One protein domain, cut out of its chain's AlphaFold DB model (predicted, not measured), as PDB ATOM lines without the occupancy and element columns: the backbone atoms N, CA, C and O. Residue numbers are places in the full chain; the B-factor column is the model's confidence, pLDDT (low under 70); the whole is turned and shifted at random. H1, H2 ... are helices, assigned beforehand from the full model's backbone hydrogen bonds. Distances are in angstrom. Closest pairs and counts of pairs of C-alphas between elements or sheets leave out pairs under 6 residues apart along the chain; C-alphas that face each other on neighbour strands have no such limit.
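What this domain is: This is residues 72 to 139 of the 139 residues of an uncharacterized protein of Desulfobotulus mexicanus (UniProt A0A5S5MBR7). Look first for two long helices, H1 and H4, that cross near their middles as an X; from there the chain makes a loose, open loop, with H2 turning off past the last residues of H1 and H3 far out on the return to H4. Residues 103 to 109 and 111 to 118, which include H3, stick out from the body. The printed part has 68 residues with four named helices, H1, H2, H3 and H4 in that order, and no named strand; the class is all helix. The whole is loose, with a radius of gyration of the C-alphas of 13.7 A, and spans 39 by 30 by 27 A.

How they stand to each other: Begin at H1, residues 77 to 91, the longest helix. H4, residues 121 to 134, touches it, about perpendicular at 73 degrees; their closest C-alphas, those of Leu 86 and Arg 126, are 6.1 A apart. H1 touches H4 with residues 82 to 86 alone, and H4 touches H1 with residues 125 to 130 alone. H2, residues 95 to 103, is close to H1 but not clearly touching: the closest C-alphas, of Leu 90 and Ile 98, are 8.0 A apart, and the two run opposite ways at a steep tilt of 62 degrees. H3, residues 113 to 118, is apart from H1, H2 and H4, and H2 is apart from H4. In H1, H2, H3 and H4 every O i to N i+4 pair is within hydrogen-bond range.

Where its parts are: Find C-alpha 77 at (69.603, 101.610, -13.977); from there H1 runs 21.3 A to C-alpha 91. H2 measures 12.3 A and H3 9.1 A. H4 runs 20.0 A to C-alpha 134 at (76.069, 81.161, -8.872).

The domain as a whole: The C-alphas farthest apart, of Pro 73 and Thr 112, are 38.9 A apart. The printed part has no cut and no long link. Look for pLDDT under 70 at residues 72 to 74, 103 to 111, 113 to 123 and 137 to 139.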
ATOM      1  N   ASP A  72      67.024  92.126 -19.881       69.38
ATOM      2  CA  ASP A  72      65.663  92.131 -19.348       69.38
ATOM      3  C   ASP A  72      65.167  93.589 -19.285       69.38
ATOM      4  O   ASP A  72      65.889  94.447 -18.762       69.38
ATOM      5  N   PRO A  73      63.969  93.899 -19.810       61.62
ATOM      6  CA  PRO A  73      63.469  95.273 -19.903       61.62
ATOM      7  C   PRO A  73      63.085  95.897 -18.548       61.62
ATOM      8  O   PRO A  73      62.952  97.112 -18.462       61.62
ATOM      9  N   GLU A  74      62.960  95.104 -17.479       67.56
ATOM     10  CA  GLU A  74      62.476  95.555 -16.161       67.56
ATOM     11  C   GLU A  74      63.588  95.923 -15.153       67.56
ATOM     12  O   GLU A  74      63.331  96.115 -13.965       67.56
ATOM     13  N   LYS A  75      64.854  96.019 -15.582       72.81
ATOM     14  CA  LYS A  75      65.977  96.252 -14.654       72.81
ATOM     15  C   LYS A  75      66.204  97.733 -14.336       72.81
ATOM     16  O   LYS A  75      66.358  98.572 -15.221       72.81
ATOM     17  N   THR A  76      66.354  98.043 -13.049       79.25
ATOM     18  CA  THR A  76      66.767  99.367 -12.553       79.25
ATOM     19  C   THR A  76      68.140  99.772 -13.109       79.25
ATOM     20  O   THR A  76      69.059  98.953 -13.169       79.25
ATOM     21  N   LYS A  77      68.334 101.060 -13.441       79.00
ATOM     22  CA  LYS A  77      69.603 101.610 -13.977       79.00
ATOM     23  C   LYS A  77      70.844 101.239 -13.144       79.00
ATOM     24  O   LYS A  77      71.914 101.004 -13.703       79.00
ATOM     25  N   SER A  78      70.705 101.162 -11.819       79.12
ATOM     26  CA  SER A  78      71.776 100.761 -10.895       79.12
ATOM     27  C   SER A  78      72.202  99.300 -11.071       79.12
ATOM     28  O   SER A  78      73.398  99.014 -11.073       79.12
ATOM     29  N   LEU A  79      71.250  98.388 -11.284       80.94
ATOM     30  CA  LEU A  79      71.522  96.970 -11.534       80.94
ATOM     31  C   LEU A  79      72.215  96.766 -12.879       80.94
ATOM     32  O   LEU A  79      73.176  96.013 -12.949       80.94
ATOM     33  N   ILE A  80      71.806  97.500 -13.917       84.44
ATOM     34  CA  ILE A  80      72.446  97.437 -15.240       84.44
ATOM     35  C   ILE A  80      73.922  97.864 -15.157       84.44
ATOM     36  O   ILE A  80      74.793  97.221 -15.745       84.44
ATOM     37  N   LYS A  81      74.230  98.929 -14.397       86.50
ATOM     38  CA  LYS A  81      75.619  99.360 -14.156       86.50
ATOM     39  C   LYS A  81      76.428  98.250 -13.469       86.50
ATOM     40  O   LYS A  81      77.548  97.968 -13.892       86.50
ATOM     41  N   LEU A  82      75.847  97.610 -12.453       85.56
ATOM     42  CA  LEU A  82      76.457  96.512 -11.695       85.56
ATOM     43  C   LEU A  82      76.689  95.257 -12.548       85.56
ATOM     44  O   LEU A  82      77.768  94.669 -12.491       85.56
ATOM     45  N   GLU A  83      75.721  94.869 -13.379       87.75
ATOM     46  CA  GLU A  83      75.849  93.739 -14.308       87.75
ATOM     47  C   GLU A  83      76.969  93.977 -15.323       87.75
ATOM     48  O   GLU A  83      77.788  93.089 -15.549       87.75
ATOM     49  N   LYS A  84      77.076  95.197 -15.865       88.81
ATOM     50  CA  LYS A  84      78.160  95.570 -16.783       88.81
ATOM     51  C   LYS A  84      79.531  95.548 -16.101       88.81
ATOM     52  O   LYS A  84      80.512  95.101 -16.693       88.81
ATOM     53  N   GLN A  85      79.613  96.011 -14.852       88.88
ATOM     54  CA  GLN A  85      80.837  95.902 -14.054       88.88
ATOM     55  C   GLN A  85      81.224  94.437 -13.814       88.88
ATOM     56  O   GLN A  85      82.401  94.102 -13.941       88.88
ATOM     57  N   LEU A  86      80.257  93.563 -13.502       89.81
ATOM     58  CA  LEU A  86      80.507  92.132 -13.323       89.81
ATOM     59  C   LEU A  86      80.945  91.462 -14.632       89.81
ATOM     60  O   LEU A  86      81.897  90.687 -14.623       89.81
ATOM     61  N   GLU A  87      80.300  91.773 -15.757       91.12
ATOM     62  CA  GLU A  87      80.684  91.230 -17.063       91.12
ATOM     63  C   GLU A  87      82.125  91.615 -17.422       91.12
ATOM     64  O   GLU A  87      82.932  90.740 -17.741       91.12
ATOM     65  N   ASN A  88      82.478  92.896 -17.279       90.81
ATOM     66  CA  ASN A  88      83.843  93.369 -17.510       90.81
ATOM     67  C   ASN A  88      84.846  92.691 -16.567       90.81
ATOM     68  O   ASN A  88      85.931  92.295 -16.990       90.81
ATOM     69  N   TRP A  89      84.480  92.523 -15.292       91.38
ATOM     70  CA  TRP A  89      85.327  91.866 -14.299       91.38
ATOM     71  C   TRP A  89      85.604  90.403 -14.662       91.38
ATOM     72  O   TRP A  89      86.761  89.983 -14.603       91.38
ATOM     73  N   LEU A  90      84.573  89.663 -15.091       91.31
ATOM     74  CA  LEU A  90      84.683  88.268 -15.530       91.31
ATOM     75  C   LEU A  90      85.439  88.122 -16.855       91.31
ATOM     76  O   LEU A  90      86.110  87.117 -17.054       91.31
ATOM     77  N   ALA A  91      85.337  89.092 -17.766       88.69
ATOM     78  CA  ALA A  91      86.059  89.063 -19.039       88.69
ATOM     79  C   ALA A  91      87.576  89.263 -18.867       88.69
ATOM     80  O   ALA A  91      88.360  88.758 -19.663       88.69
ATOM     81  N   GLN A  92      87.990  89.988 -17.824       90.00
ATOM     82  CA  GLN A  92      89.393  90.325 -17.563       90.00
ATOM     83  C   GLN A  92      90.142  89.288 -16.715       90.00
ATOM     84  O   GLN A  92      91.346  89.433 -16.512       90.00
ATOM     85  N   ARG A  93      89.453  88.285 -16.158       88.56
ATOM     86  CA  ARG A  93      90.022  87.386 -15.147       88.56
ATOM     87  C   ARG A  93      89.932  85.927 -15.564       88.56
ATOM     88  O   ARG A  93      88.908  85.451 -16.040       88.56
ATOM     89  N   SER A  94      91.021  85.205 -15.327       88.06
ATOM     90  CA  SER A  94      91.057  83.745 -15.409       88.06
ATOM     91  C   SER A  94      90.333  83.108 -14.219       88.06
ATOM     92  O   SER A  94      90.198  83.727 -13.165       88.06
ATOM     93  N   LEU A  95      89.911  81.843 -14.355       88.00
ATOM     94  CA  LEU A  95      89.235  81.118 -13.269       88.00
ATOM     95  C   LEU A  95      90.067  81.104 -11.980       88.00
ATOM     96  O   LEU A  95      89.516  81.304 -10.908       88.00
ATOM     97  N   ALA A  96      91.381  80.928 -12.078       85.00
ATOM     98  CA  ALA A  96      92.238  80.949 -10.899       85.00
ATOM     99  C   ALA A  96      92.250  82.319 -10.211       85.00
ATOM    100  O   ALA A  96      92.043  82.373  -9.015       85.00
ATOM    101  N   GLN A  97      92.353  83.423 -10.961       87.12
ATOM    102  CA  GLN A  97      92.260  84.770 -10.375       87.12
ATOM    103  C   GLN A  97      90.896  85.038  -9.728       87.12
ATOM    104  O   GLN A  97      90.806  85.811  -8.781       87.12
ATOM    105  N   ILE A  98      89.826  84.437 -10.260       88.75
ATOM    106  CA  ILE A  98      88.497  84.493  -9.644       88.75
ATOM    107  C   ILE A  98      88.500  83.715  -8.326       88.75
ATOM    108  O   ILE A  98      87.976  84.220  -7.343       88.75
ATOM    109  N   LEU A  99      89.089  82.520  -8.286       86.12
ATOM    110  CA  LEU A  99      89.193  81.731  -7.057       86.12
ATOM    111  C   LEU A  99      90.064  82.437  -6.011       86.12
ATOM    112  O   LEU A  99      89.590  82.632  -4.901       86.12
ATOM    113  N   ASP A 100      91.246  82.924  -6.393       84.44
ATOM    114  CA  ASP A 100      92.155  83.689  -5.527       84.44
ATOM    115  C   ASP A 100      91.458  84.933  -4.938       84.44
ATOM    116  O   ASP A 100      91.657  85.277  -3.777       84.44
ATOM    117  N   TRP A 101      90.585  85.594  -5.715       85.56
ATOM    118  CA  TRP A 101      89.796  86.739  -5.240       85.56
ATOM    119  C   TRP A 101      88.852  86.372  -4.088       85.56
ATOM    120  O   TRP A 101      88.642  87.181  -3.186       85.56
ATOM    121  N   PHE A 102      88.266  85.173  -4.128       78.62
ATOM    122  CA  PHE A 102      87.333  84.698  -3.105       78.62
ATOM    123  C   PHE A 102      88.006  83.903  -1.978       78.62
ATOM    124  O   PHE A 102      87.406  83.771  -0.914       78.62
ATOM    125  N   ASP A 103      89.239  83.434  -2.172       67.75
ATOM    126  CA  ASP A 103      90.039  82.765  -1.135       67.75
ATOM    127  C   ASP A 103      90.418  83.741  -0.002       67.75
ATOM    128  O   ASP A 103      90.529  83.366   1.162       67.75
ATOM    129  N   CYS A 104      90.517  85.039  -0.320       55.88
ATOM    130  CA  CYS A 104      90.834  86.111   0.628       55.88
ATOM    131  C   CYS A 104      89.608  86.803   1.259       55.88
ATOM    132  O   CYS A 104      89.734  87.934   1.736       55.88
ATOM    133  N   VAL A 105      88.417  86.189   1.274       54.59
ATOM    134  CA  VAL A 105      87.276  86.769   2.011       54.59
ATOM    135  C   VAL A 105      87.471  86.534   3.510       54.59
ATOM    136  O   VAL A 105      86.837  85.679   4.125       54.59
ATOM    137  N   GLU A 106      88.333  87.337   4.128       50.69
ATOM    138  CA  GLU A 106      88.280  87.548   5.568       50.69
ATOM    139  C   GLU A 106      86.973  88.283   5.873       50.69
ATOM    140  O   GLU A 106      86.791  89.453   5.523       50.69
ATOM    141  N   THR A 107      86.024  87.601   6.515       55.47
ATOM    142  CA  THR A 107      84.798  88.234   7.008       55.47
ATOM    143  C   THR A 107      85.130  89.133   8.198       55.47
ATOM    144  O   THR A 107      84.869  88.797   9.352       55.47
ATOM    145  N   THR A 108      85.729  90.287   7.936       54.00
ATOM    146  CA  THR A 108      85.979  91.311   8.946       54.00
ATOM    147  C   THR A 108      84.686  92.090   9.174       54.00
ATOM    148  O   THR A 108      84.225  92.878   8.349       54.00
ATOM    149  N   LYS A 109      84.035  91.832  10.314       53.66
ATOM    150  CA  LYS A 109      82.888  92.628  10.763       53.66
ATOM    151  C   LYS A 109      83.406  93.954  11.308       53.66
ATOM    152  O   LYS A 109      83.907  94.020  12.426       53.66
ATOM    153  N   VAL A 110      83.281  95.011  10.518       58.78
ATOM    154  CA  VAL A 110      83.625  96.363  10.961       58.78
ATOM    155  C   VAL A 110      82.492  96.900  11.835       58.78
ATOM    156  O   VAL A 110      81.375  97.080  11.362       58.78
ATOM    157  N   GLN A 111      82.768  97.131  13.121       58.94
ATOM    158  CA  GLN A 111      81.772  97.627  14.083       58.94
ATOM    159  C   GLN A 111      81.597  99.157  14.051       58.94
ATOM    160  O   GLN A 111      80.635  99.681  14.602       58.94
ATOM    161  N   THR A 112      82.503  99.892  13.404       71.19
ATOM    162  CA  THR A 112      82.527 101.362  13.408       71.19
ATOM    163  C   THR A 112      81.946 101.973  12.132       71.19
ATOM    164  O   THR A 112      82.325 101.608  11.018       71.19
ATOM    165  N   ALA A 113      81.098 102.996  12.294       62.59
ATOM    166  CA  ALA A 113      80.442 103.715  11.193       62.59
ATOM    167  C   ALA A 113      81.434 104.282  10.151       62.59
ATOM    168  O   ALA A 113      81.211 104.169   8.948       62.59
ATOM    169  N   MET A 114      82.581 104.808  10.599       60.12
ATOM    170  CA  MET A 114      83.654 105.316   9.727       60.12
ATOM    171  C   MET A 114      84.377 104.220   8.930       60.12
ATOM    172  O   MET A 114      84.775 104.441   7.786       60.12
ATOM    173  N   GLY A 115      84.537 103.027   9.507       60.97
ATOM    174  CA  GLY A 115      85.142 101.894   8.811       60.97
ATOM    175  C   GLY A 115      84.196 101.285   7.768       60.97
ATOM    176  O   GLY A 115      84.646 100.871   6.704       60.97
ATOM    177  N   SER A 116      82.882 101.330   8.018       60.44
ATOM    178  CA  SER A 116      81.864 100.941   7.033       60.44
ATOM    179  C   SER A 116      81.796 101.890   5.830       60.44
ATOM    180  O   SER A 116      81.455 101.440   4.740       60.44
ATOM    181  N   TYR A 117      82.100 103.181   6.006       60.84
ATOM    182  CA  TYR A 117      82.101 104.173   4.921       60.84
ATOM    183  C   TYR A 117      83.342 104.069   4.016       60.84
ATOM    184  O   TYR A 117      83.242 104.237   2.803       60.84
ATOM    185  N   ARG A 118      84.518 103.767   4.588       55.62
ATOM    186  CA  ARG A 118      85.780 103.600   3.836       55.62
ATOM    187  C   ARG A 118      85.850 102.309   3.018       55.62
ATOM    188  O   ARG A 118      86.643 102.236   2.080       55.62
ATOM    189  N   TRP A 119      85.055 101.297   3.358       58.06
ATOM    190  CA  TRP A 119      84.985 100.072   2.568       58.06
ATOM    191  C   TRP A 119      84.223 100.341   1.267       58.06
ATOM    192  O   TRP A 119      83.081 100.793   1.288       58.06
ATOM    193  N   SER A 120      84.837 100.035   0.121       55.03
ATOM    194  CA  SER A 120      84.176 100.121  -1.186       55.03
ATOM    195  C   SER A 120      82.935  99.217  -1.218       55.03
ATOM    196  O   SER A 120      83.035  97.993  -1.340       55.03
ATOM    197  N   THR A 121      81.749  99.815  -1.101       56.59
ATOM    198  CA  THR A 121      80.458  99.112  -1.165       56.59
ATOM    199  C   THR A 121      80.168  98.569  -2.566       56.59
ATOM    200  O   THR A 121      79.460  97.570  -2.699       56.59
ATOM    201  N   GLU A 122      80.760  99.166  -3.610       57.47
ATOM    202  CA  GLU A 122      80.588  98.742  -5.005       57.47
ATOM    203  C   GLU A 122      81.204  97.357  -5.274       57.47
ATOM    204  O   GLU A 122      80.549  96.502  -5.875       57.47
ATOM    205  N   SER A 123      82.422  97.089  -4.779       62.31
ATOM    206  CA  SER A 123      83.071  95.774  -4.930       62.31
ATOM    207  C   SER A 123      82.271  94.674  -4.229       62.31
ATOM    208  O   SER A 123      82.029  93.615  -4.802       62.31
ATOM    209  N   VAL A 124      81.767  94.963  -3.026       73.62
ATOM    210  CA  VAL A 124      80.941  94.032  -2.244       73.62
ATOM    211  C   VAL A 124      79.600  93.760  -2.932       73.62
ATOM    212  O   VAL A 124      79.137  92.620  -2.949       73.62
ATOM    213  N   ALA A 125      78.967  94.773  -3.530       78.56
ATOM    214  CA  ALA A 125      77.712  94.600  -4.258       78.56
ATOM    215  C   ALA A 125      77.884  93.726  -5.514       78.56
ATOM    216  O   ALA A 125      77.054  92.848  -5.760       78.56
ATOM    217  N   ARG A 126      78.975  93.915  -6.271       85.56
ATOM    218  CA  ARG A 126      79.323  93.075  -7.429       85.56
ATOM    219  C   ARG A 126      79.575  91.628  -7.013       85.56
ATOM    220  O   ARG A 126      79.050  90.712  -7.642       85.56
ATOM    221  N   ASP A 127      80.351  91.421  -5.954       85.06
ATOM    222  CA  ASP A 127      80.725  90.084  -5.493       85.06
ATOM    223  C   ASP A 127      79.504  89.332  -4.940       85.06
ATOM    224  O   ASP A 127      79.291  88.162  -5.261       85.06
ATOM    225  N   ARG A 128      78.610  90.026  -4.222       83.75
ATOM    226  CA  ARG A 128      77.301  89.481  -3.821       83.75
ATOM    227  C   ARG A 128      76.422  89.132  -5.020       83.75
ATOM    228  O   ARG A 128      75.781  88.083  -5.007       83.75
ATOM    229  N   LEU A 129      76.382  89.982  -6.052       86.50
ATOM    230  CA  LEU A 129      75.650  89.698  -7.292       86.50
ATOM    231  C   LEU A 129      76.192  88.421  -7.950       86.50
ATOM    232  O   LEU A 129      75.414  87.544  -8.317       86.50
ATOM    233  N   PHE A 130      77.517  88.289  -8.043       88.50
ATOM    234  CA  PHE A 130      78.177  87.115  -8.605       88.50
ATOM    235  C   PHE A 130      77.828  85.830  -7.845       88.50
ATOM    236  O   PHE A 130      77.381  84.860  -8.460       88.50
ATOM    237  N   LEU A 131      77.946  85.837  -6.514       87.38
ATOM    238  CA  LEU A 131      77.595  84.686  -5.673       87.38
ATOM    239  C   LEU A 131      76.107  84.328  -5.787       87.38
ATOM    240  O   LEU A 131      75.766  83.158  -5.972       87.38
ATOM    241  N   LYS A 132      75.221  85.333  -5.811       86.81
ATOM    242  CA  LYS A 132      73.784  85.137  -6.050       86.81
ATOM    243  C   LYS A 132      73.515  84.510  -7.420       86.81
ATOM    244  O   LYS A 132      72.686  83.609  -7.526       86.81
ATOM    245  N   CYS A 133      74.220  84.939  -8.468       87.44
ATOM    246  CA  CYS A 133      74.112  84.350  -9.805       87.44
ATOM    247  C   CYS A 133      74.604  82.897  -9.856       87.44
ATOM    248  O   CYS A 133      74.060  82.111 -10.632       87.44
ATOM    249  N   LEU A 134      75.593  82.537  -9.034       86.81
ATOM    250  CA  LEU A 134      76.069  81.161  -8.872       86.81
ATOM    251  C   LEU A 134      75.142  80.287  -8.010       86.81
ATOM    252  O   LEU A 134      75.305  79.068  -8.002       86.81
ATOM    253  N   GLY A 135      74.166  80.883  -7.318       83.75
ATOM    254  CA  GLY A 135      73.270  80.189  -6.388       83.75
ATOM    255  C   GLY A 135      73.870  79.972  -4.996       83.75
ATOM    256  O   GLY A 135      73.318  79.218  -4.200       83.75
ATOM    257  N   VAL A 136      74.987  80.632  -4.683       76.00
ATOM    258  CA  VAL A 136      75.651  80.559  -3.378       76.00
ATOM    259  C   VAL A 136      75.094  81.683  -2.497       76.00
ATOM    260  O   VAL A 136      75.213  82.855  -2.844       76.00
ATOM    261  N   GLY A 137      74.458  81.340  -1.371       59.06
ATOM    262  CA  GLY A 137      73.952  82.327  -0.402       59.06
ATOM    263  C   GLY A 137      72.479  82.731  -0.547       59.06
ATOM    264  O   GLY A 137      72.116  83.838  -0.168       59.06
ATOM    265  N   THR A 138      71.619  81.850  -1.071       45.50
ATOM    266  CA  THR A 138      70.160  81.971  -0.884       45.50
ATOM    267  C   THR A 138      69.730  81.109   0.303       45.50
ATOM    268  O   THR A 138      69.370  79.946   0.154       45.50
ATOM    269  N   LYS A 139      69.841  81.683   1.500       37.72
ATOM    270  CA  LYS A 139      69.036  81.338   2.674       37.72
ATOM    271  C   LYS A 139      68.519  82.638   3.262       37.72
ATOM    272  O   LYS A 139      69.316  83.603   3.276       37.72
TER     273      LYS A 139